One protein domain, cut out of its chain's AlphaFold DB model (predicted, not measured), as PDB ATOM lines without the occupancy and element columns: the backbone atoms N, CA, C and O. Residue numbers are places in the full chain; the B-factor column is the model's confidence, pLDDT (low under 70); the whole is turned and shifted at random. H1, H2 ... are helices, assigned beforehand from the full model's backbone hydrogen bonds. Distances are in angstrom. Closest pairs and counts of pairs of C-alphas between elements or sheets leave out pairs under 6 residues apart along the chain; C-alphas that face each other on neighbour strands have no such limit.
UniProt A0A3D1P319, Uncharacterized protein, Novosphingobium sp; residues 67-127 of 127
ATOM      1  N   VAL A  67     181.358 162.952 173.996       73.56
ATOM      2  CA  VAL A  67     181.705 163.904 172.925       73.56
ATOM      3  C   VAL A  67     182.189 163.118 171.709       73.56
ATOM      4  O   VAL A  67     183.173 162.380 171.771       73.56
ATOM      5  N   ARG A  68     181.470 163.256 170.590       77.00
ATOM      6  CA  ARG A  68     181.822 162.633 169.306       77.00
ATOM      7  C   ARG A  68     182.690 163.599 168.503       77.00
ATOM      8  O   ARG A  68     182.285 164.744 168.308       77.00
ATOM      9  N   TYR A  69     183.843 163.123 168.041       79.44
ATOM     10  CA  TYR A  69     184.816 163.918 167.278       79.44
ATOM     11  C   TYR A  69     185.369 163.188 166.042       79.44
ATOM     12  O   TYR A  69     186.160 163.758 165.305       79.44
ATOM     13  N   ALA A  70     184.948 161.940 165.799       77.75
ATOM     14  CA  ALA A  70     185.406 161.114 164.676       77.75
ATOM     15  C   ALA A  70     185.158 161.736 163.290       77.75
ATOM     16  O   ALA A  70     185.797 161.356 162.317       77.75
ATOM     17  N   ASP A  71     184.183 162.634 163.204       79.88
ATOM     18  CA  ASP A  71     183.754 163.346 162.005       79.88
ATOM     19  C   ASP A  71     184.482 164.684 161.803       79.88
ATOM     20  O   ASP A  71     184.298 165.332 160.777       79.88
ATOM     21  N   LEU A  72     185.303 165.107 162.769       83.56
ATOM     22  CA  LEU A  72     185.977 166.399 162.748       83.56
ATOM     23  C   LEU A  72     187.440 166.252 162.342       83.56
ATOM     24  O   LEU A  72     188.194 165.465 162.912       83.56
ATOM     25  N   ASN A  73     187.872 167.088 161.399       84.25
ATOM     26  CA  ASN A  73     189.289 167.260 161.117       84.25
ATOM     27  C   ASN A  73     189.916 168.200 162.154       84.25
ATOM     28  O   ASN A  73     189.936 169.415 161.973       84.25
ATOM     29  N   LEU A  74     190.470 167.638 163.226       84.69
ATOM     30  CA  LEU A  74     191.095 168.411 164.308       84.69
ATOM     31  C   LEU A  74     192.396 169.122 163.896       84.69
ATOM     32  O   LEU A  74     192.917 169.940 164.652       84.69
ATOM     33  N   ARG A  75     192.908 168.854 162.686       86.06
ATOM     34  CA  ARG A  75     194.058 169.563 162.108       86.06
ATOM     35  C   ARG A  75     193.666 170.878 161.430       86.06
ATOM     36  O   ARG A  75     194.552 171.629 161.041       86.06
ATOM     37  N   SER A  76     192.370 171.155 161.261       89.31
ATOM     38  CA  SER A  76     191.880 172.415 160.698       89.31
ATOM     39  C   SER A  76     191.269 173.308 161.778       89.31
ATOM     40  O   SER A  76     190.654 172.826 162.730       89.31
ATOM     41  N   ALA A  77     191.379 174.627 161.597       87.25
ATOM     42  CA  ALA A  77     190.763 175.599 162.502       87.25
ATOM     43  C   ALA A  77     189.239 175.394 162.617       87.25
ATOM     44  O   ALA A  77     188.675 175.491 163.704       87.25
ATOM     45  N   ALA A  78     188.577 175.036 161.511       86.19
ATOM     46  CA  ALA A  78     187.144 174.756 161.493       86.19
ATOM     47  C   ALA A  78     186.772 173.508 162.319       86.19
ATOM     48  O   ALA A  78     185.783 173.528 163.050       86.19
ATOM     49  N   GLY A  79     187.567 172.432 162.247       85.88
ATOM     50  CA  GLY A  79     187.311 171.223 163.034       85.88
ATOM     51  C   GLY A  79     187.598 171.405 164.525       85.88
ATOM     52  O   GLY A  79     186.862 170.865 165.349       85.88
ATOM     53  N   GLN A  80     188.597 172.218 164.880       86.00
ATOM     54  CA  GLN A  80     188.854 172.611 166.271       86.00
ATOM     55  C   GLN A  80     187.714 173.466 166.838       86.00
ATOM     56  O   GLN A  80     187.233 173.193 167.936       86.00
ATOM     57  N   ALA A  81     187.218 174.439 166.067       88.25
ATOM     58  CA  ALA A  81     186.102 175.288 166.481       88.25
ATOM     59  C   ALA A  81     184.801 174.492 166.695       88.25
ATOM     60  O   ALA A  81     184.087 174.715 167.675       88.25
ATOM     61  N   GLU A  82     184.491 173.531 165.818       88.88
ATOM     62  CA  GLU A  82     183.311 172.677 166.003       88.88
ATOM     63  C   GLU A  82     183.480 171.718 167.190       88.88
ATOM     64  O   GLU A  82     182.518 171.481 167.926       88.88
ATOM     65  N   LEU A  83     184.693 171.213 167.443       85.69
ATOM     66  CA  LEU A  83     184.961 170.436 168.652       85.69
ATOM     67  C   LEU A  83     184.718 171.284 169.906       85.69
ATOM     68  O   LEU A  83     183.982 170.850 170.792       85.69
ATOM     69  N   ASP A  84     185.256 172.502 169.960       85.06
ATOM     70  CA  ASP A  84     185.039 173.434 171.071       85.06
ATOM     71  C   ASP A  84     183.544 173.708 171.298       85.06
ATOM     72  O   ASP A  84     183.062 173.686 172.434       85.06
ATOM     73  N   ARG A  85     182.766 173.877 170.223       86.81
ATOM     74  CA  ARG A  85     181.312 174.064 170.307       86.81
ATOM     75  C   ARG A  85     180.598 172.839 170.893       86.81
ATOM     76  O   ARG A  85     179.640 172.975 171.660       86.81
ATOM     77  N   ARG A  86     181.057 171.628 170.567       85.88
ATOM     78  CA  ARG A  86     180.515 170.372 171.116       85.88
ATOM     79  C   ARG A  86     180.894 170.170 172.577       85.88
ATOM     80  O   ARG A  86     180.039 169.747 173.355       85.88
ATOM     81  N   ILE A  87     182.129 170.501 172.947       82.50
ATOM     82  CA  ILE A  87     182.597 170.522 174.337       82.50
ATOM     83  C   ILE A  87     181.725 171.476 175.146       82.50
ATOM     84  O   ILE A  87     181.222 171.092 176.192       82.50
ATOM     85  N   GLU A  88     181.465 172.677 174.634       83.06
ATOM     86  CA  GLU A  88     180.602 173.664 175.281       83.06
ATOM     87  C   GLU A  88     179.170 173.139 175.481       83.06
ATOM     88  O   GLU A  88     178.585 173.295 176.550       83.06
ATOM     89  N   SER A  89     178.596 172.478 174.471       82.69
ATOM     90  CA  SER A  89     177.272 171.851 174.582       82.69
ATOM     91  C   SER A  89     177.250 170.720 175.614       82.69
ATOM     92  O   SER A  89     176.295 170.604 176.378       82.69
ATOM     93  N   ALA A  90     178.297 169.893 175.653       81.81
ATOM     94  CA  ALA A  90     178.443 168.833 176.643       81.81
ATOM     95  C   ALA A  90     178.625 169.397 178.055       81.81
ATOM     96  O   ALA A  90     177.950 168.939 178.971       81.81
ATOM     97  N   ALA A  91     179.457 170.431 178.204       79.19
ATOM     98  CA  ALA A  91     179.697 171.136 179.451       79.19
ATOM     99  C   ALA A  91     178.397 171.711 180.013       79.19
ATOM    100  O   ALA A  91     178.117 171.499 181.177       79.19
ATOM    101  N   ARG A  92     177.531 172.332 179.204       78.62
ATOM    102  CA  ARG A  92     176.227 172.835 179.687       78.62
ATOM    103  C   ARG A  92     175.294 171.753 180.230       78.62
ATOM    104  O   ARG A  92     174.437 172.066 181.045       78.62
ATOM    105  N   ARG A  93     175.421 170.509 179.755       76.81
ATOM    106  CA  ARG A  93     174.609 169.387 180.250       76.81
ATOM    107  C   ARG A  93     175.098 168.870 181.600       76.81
ATOM    108  O   ARG A  93     174.277 168.428 182.384       76.81
ATOM    109  N   VAL A  94     176.409 168.909 181.846       74.50
ATOM    110  CA  VAL A  94     177.026 168.345 183.066       74.50
ATOM    111  C   VAL A  94     177.345 169.397 184.124       74.50
ATOM    112  O   VAL A  94     177.296 169.130 185.319       74.50
ATOM    113  N   CYS A  95     177.672 170.611 183.697       78.50
ATOM    114  CA  CYS A  95     177.846 171.771 184.547       78.50
ATOM    115  C   CYS A  95     176.453 172.339 184.818       78.50
ATOM    116  O   CYS A  95     176.013 173.254 184.121       78.50
ATOM    117  N   GLU A  96     175.743 171.755 185.786       67.50
ATOM    118  CA  GLU A  96     174.432 172.236 186.222       67.50
ATOM    119  C   GLU A  96     174.454 173.757 186.429       67.50
ATOM    120  O   GLU A  96     175.238 174.296 187.219       67.50
ATOM    121  N   ILE A  97     173.573 174.453 185.714       62.91
ATOM    122  CA  ILE A  97     173.287 175.864 185.943       62.91
ATOM    123  C   ILE A  97     172.029 175.888 186.797       62.91
ATOM    124  O   ILE A  97     170.919 175.756 186.280       62.91
ATOM    125  N   THR A  98     172.173 176.038 188.110       56.28
ATOM    126  CA  THR A  98     171.014 176.342 188.947       56.28
ATOM    127  C   THR A  98     170.380 177.645 188.439       56.28
ATOM    128  O   THR A  98     171.106 178.605 188.167       56.28
ATOM    129  N   PRO A  99     169.042 177.744 188.322       55.91
ATOM    130  CA  PRO A  99     168.365 178.940 187.800       55.91
ATOM    131  C   PRO A  99     168.639 180.216 188.622       55.91
ATOM    132  O   PRO A  99     168.370 181.322 188.164       55.91
ATOM    133  N   VAL A 100     169.253 180.077 189.801       56.19
ATOM    134  CA  VAL A 100     169.730 181.167 190.668       56.19
ATOM    135  C   VAL A 100     171.225 181.490 190.450       56.19
ATOM    136  O   VAL A 100     171.874 182.045 191.331       56.19
ATOM    137  N   ALA A 101     171.800 181.189 189.278       57.62
ATOM    138  CA  ALA A 101     173.197 181.488 188.912       57.62
ATOM    139  C   ALA A 101     173.501 182.996 188.706       57.62
ATOM    140  O   ALA A 101     174.386 183.392 187.938       57.62
ATOM    141  N   SER A 102     172.763 183.867 189.391       59.59
ATOM    142  CA  SER A 102     173.017 185.305 189.481       59.59
ATOM    143  C   SER A 102     174.154 185.640 190.454       59.59
ATOM    144  O   SER A 102     174.674 186.754 190.410       59.59
ATOM    145  N   ARG A 103     174.602 184.689 191.291       67.69
ATOM    146  CA  ARG A 103     175.741 184.894 192.197       67.69
ATOM    147  C   ARG A 103     177.067 184.704 191.459       67.69
ATOM    148  O   ARG A 103     177.266 183.742 190.719       67.69
ATOM    149  N   LEU A 104     178.018 185.605 191.711       71.75
ATOM    150  CA  LEU A 104     179.368 185.563 191.132       71.75
ATOM    151  C   LEU A 104     180.078 184.219 191.391       71.75
ATOM    152  O   LEU A 104     180.784 183.715 190.518       71.75
ATOM    153  N   ALA A 105     179.839 183.610 192.556       69.69
ATOM    154  CA  ALA A 105     180.375 182.300 192.918       69.69
ATOM    155  C   ALA A 105     179.855 181.163 192.015       69.69
ATOM    156  O   ALA A 105     180.642 180.302 191.615       69.69
ATOM    157  N   ASP A 106     178.578 181.194 191.625       72.25
ATOM    158  CA  ASP A 106     177.974 180.188 190.740       72.25
ATOM    159  C   ASP A 106     178.512 180.323 189.314       72.25
ATOM    160  O   ASP A 106     178.863 179.329 188.678       72.25
ATOM    161  N   ARG A 107     178.709 181.564 188.840       74.69
ATOM    162  CA  ARG A 107     179.396 181.826 187.563       74.69
ATOM    163  C   ARG A 107     180.834 181.317 187.580       74.69
ATOM    164  O   ARG A 107     181.269 180.678 186.626       74.69
ATOM    165  N   ALA A 108     181.568 181.557 188.666       79.06
ATOM    166  CA  ALA A 108     182.934 181.067 188.815       79.06
ATOM    167  C   ALA A 108     182.995 179.531 188.877       79.06
ATOM    168  O   ALA A 108     183.936 178.937 188.354       79.06
ATOM    169  N   LYS A 109     182.015 178.873 189.506       75.81
ATOM    170  CA  LYS A 109     181.899 177.407 189.532       75.81
ATOM    171  C   LYS A 109     181.599 176.850 188.138       75.81
ATOM    172  O   LYS A 109     182.265 175.920 187.697       75.81
ATOM    173  N   HIS A 110     180.660 177.462 187.422       77.25
ATOM    174  CA  HIS A 110     180.297 177.061 186.067       77.25
ATOM    175  C   HIS A 110     181.460 177.256 185.079       77.25
ATOM    176  O   HIS A 110     181.796 176.338 184.334       77.25
ATOM    177  N   ASN A 111     182.143 178.404 185.121       80.88
ATOM    178  CA  ASN A 111     183.317 178.652 184.282       80.88
ATOM    179  C   ASN A 111     184.444 177.650 184.561       80.88
ATOM    180  O   ASN A 111     185.042 177.142 183.617       80.88
ATOM    181  N   ARG A 112     184.701 177.331 185.837       81.00
ATOM    182  CA  ARG A 112     185.677 176.298 186.215       81.00
ATOM    183  C   ARG A 112     185.303 174.935 185.644       81.00
ATOM    184  O   ARG A 112     186.112 174.342 184.944       81.00
ATOM    185  N   CYS A 113     184.052 174.514 185.823       80.94
ATOM    186  CA  CYS A 113     183.560 173.259 185.259       80.94
ATOM    187  C   CYS A 113     183.773 173.193 183.737       80.94
ATOM    188  O   CYS A 113     184.311 172.214 183.230       80.94
ATOM    189  N   LYS A 114     183.460 174.265 182.999       80.06
ATOM    190  CA  LYS A 114     183.694 174.330 181.547       80.06
ATOM    191  C   LYS A 114     185.169 174.183 181.159       80.06
ATOM    192  O   LYS A 114     185.475 173.476 180.201       80.06
ATOM    193  N   VAL A 115     186.069 174.849 181.884       83.44
ATOM    194  CA  VAL A 115     187.520 174.745 181.657       83.44
ATOM    195  C   VAL A 115     187.999 173.314 181.903       83.44
ATOM    196  O   VAL A 115     188.727 172.771 181.073       83.44
ATOM    197  N   ASP A 116     187.524 172.673 182.970       80.38
ATOM    198  CA  ASP A 116     187.893 171.299 183.314       80.38
ATOM    199  C   ASP A 116     187.392 170.283 182.275       80.38
ATOM    200  O   ASP A 116     188.110 169.336 181.941       80.38
ATOM    201  N   VAL A 117     186.186 170.484 181.722       80.62
ATOM    202  CA  VAL A 117     185.658 169.672 180.606       80.62
ATOM    203  C   VAL A 117     186.580 169.797 179.398       80.62
ATOM    204  O   VAL A 117     186.965 168.790 178.804       80.62
ATOM    205  N   ARG A 118     186.957 171.028 179.036       80.19
ATOM    206  CA  ARG A 118     187.812 171.277 177.872       80.19
ATOM    207  C   ARG A 118     189.183 170.636 178.040       80.19
ATOM    208  O   ARG A 118     189.634 169.943 177.135       80.19
ATOM    209  N   ALA A 119     189.807 170.809 179.203       80.88
ATOM    210  CA  ALA A 119     191.107 170.220 179.505       80.88
ATOM    211  C   ALA A 119     191.089 168.686 179.389       80.88
ATOM    212  O   ALA A 119     191.990 168.108 178.786       80.88
ATOM    213  N   GLN A 120     190.044 168.029 179.901       75.50
ATOM    214  CA  GLN A 120     189.902 166.575 179.788       75.50
ATOM    215  C   GLN A 120     189.715 166.101 178.354       75.50
ATOM    216  O   GLN A 120     190.326 165.110 177.962       75.50
ATOM    217  N   VAL A 121     188.875 166.785 177.572       79.81
ATOM    218  CA  VAL A 121     188.666 166.402 176.172       79.81
ATOM    219  C   VAL A 121     189.971 166.532 175.408       79.81
ATOM    220  O   VAL A 121     190.358 165.571 174.756       79.81
ATOM    221  N   THR A 122     190.689 167.646 175.560       79.75
ATOM    222  CA  THR A 122     191.992 167.846 174.914       79.75
ATOM    223  C   THR A 122     193.013 166.788 175.332       79.75
ATOM    224  O   THR A 122     193.717 166.269 174.476       79.75
ATOM    225  N   ALA A 123     193.068 166.417 176.615       77.94
ATOM    226  CA  ALA A 123     193.976 165.377 177.106       77.94
ATOM    227  C   ALA A 123     193.645 163.968 176.580       77.94
ATOM    228  O   ALA A 123     194.516 163.103 176.553       77.94
ATOM    229  N   ALA A 124     192.392 163.727 176.185       76.06
ATOM    230  CA  ALA A 124     191.935 162.448 175.651       76.06
ATOM    231  C   ALA A 124     191.977 162.376 174.113       76.06
ATOM    232  O   ALA A 124     191.683 161.321 173.543       76.06
ATOM    233  N   LEU A 125     192.316 163.477 173.431       77.88
ATOM    234  CA  LEU A 125     192.529 163.464 171.989       77.88
ATOM    235  C   LEU A 125     193.839 162.733 171.657       77.88
ATOM    236  O   LEU A 125     194.838 162.920 172.350       77.88
ATOM    237  N   PRO A 126     193.861 161.920 170.589       70.38
ATOM    238  CA  PRO A 126     195.116 161.394 170.069       70.38
ATOM    239  C   PRO A 126     196.000 162.552 169.573       70.38
ATOM    240  O   PRO A 126     195.483 163.485 168.951       70.38
ATOM    241  N   ALA A 127     197.299 162.482 169.885       58.09
ATOM    242  CA  ALA A 127     198.324 163.430 169.436       58.09
ATOM    243  C   ALA A 127     198.557 163.369 167.918       58.09
ATOM    244  O   ALA A 127     198.415 162.263 167.341       58.09
TER     245      ALA A 127
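AT A GLANCE: This is residues 67 to 127 of the 127 residues of an uncharacterized protein of Novosphingobium sp (UniProt A0A3D1P319). Two long helices, H1 and H2, cross as a skewed X, one packed on the other over part of its length. The stretch of residues 67 to 76 leads in along H1 and folds back into it, and a loop of residues 95 to 103 joins the two helices at one end of the long axis. The printed part has 61 residues with two named helices, H1 then H2, and no named strand; the class is all helix. The whole is a loose rod, with a radius of gyration of the C-alphas of 13.3 A and spans of 38 by 17 by 17 A.

HOW THE PARTS SIT: H1, residues 77 to 94, touches H2, residues 104 to 124, with 9 pairs of C-alphas within 8 A. The closest C-alphas are those of Ala 91 and Lys 114, 5.5 A apart. H1 touches H2 with residues 84 to 92 alone, and H2 touches H1 with residues 113 to 121 alone. They run opposite ways at a steep tilt of 52 degrees, and their centres are 12.3 A apart. In both H1 and H2 every O i to N i+4 pair is within hydrogen-bond range.

IN THESE COORDINATES: The printed part begins at Val 67, with its C-alpha at (181.705, 163.904, 172.925). H1 has 18 residues; it begins at C-alpha 77, at (190.763, 175.599, 162.502), and measures 25.8 A from first to last C-alpha. H2 has 21 residues and measures 30.5 A; it ends at C-alpha 124, at (191.935, 162.448, 175.651).

THE WHOLE: The two C-alphas farthest apart are those of Val 100 and Ala 127, at 39.8 A. The link from H1 to H2, 9 residues, is short but not tight. The printed part has no cut and ends at Ala 127, the chain's last residue. The mean pLDDT of the printed part is 77.5; it is under 70 at residues 96 to 103, residue 105 and residue 127.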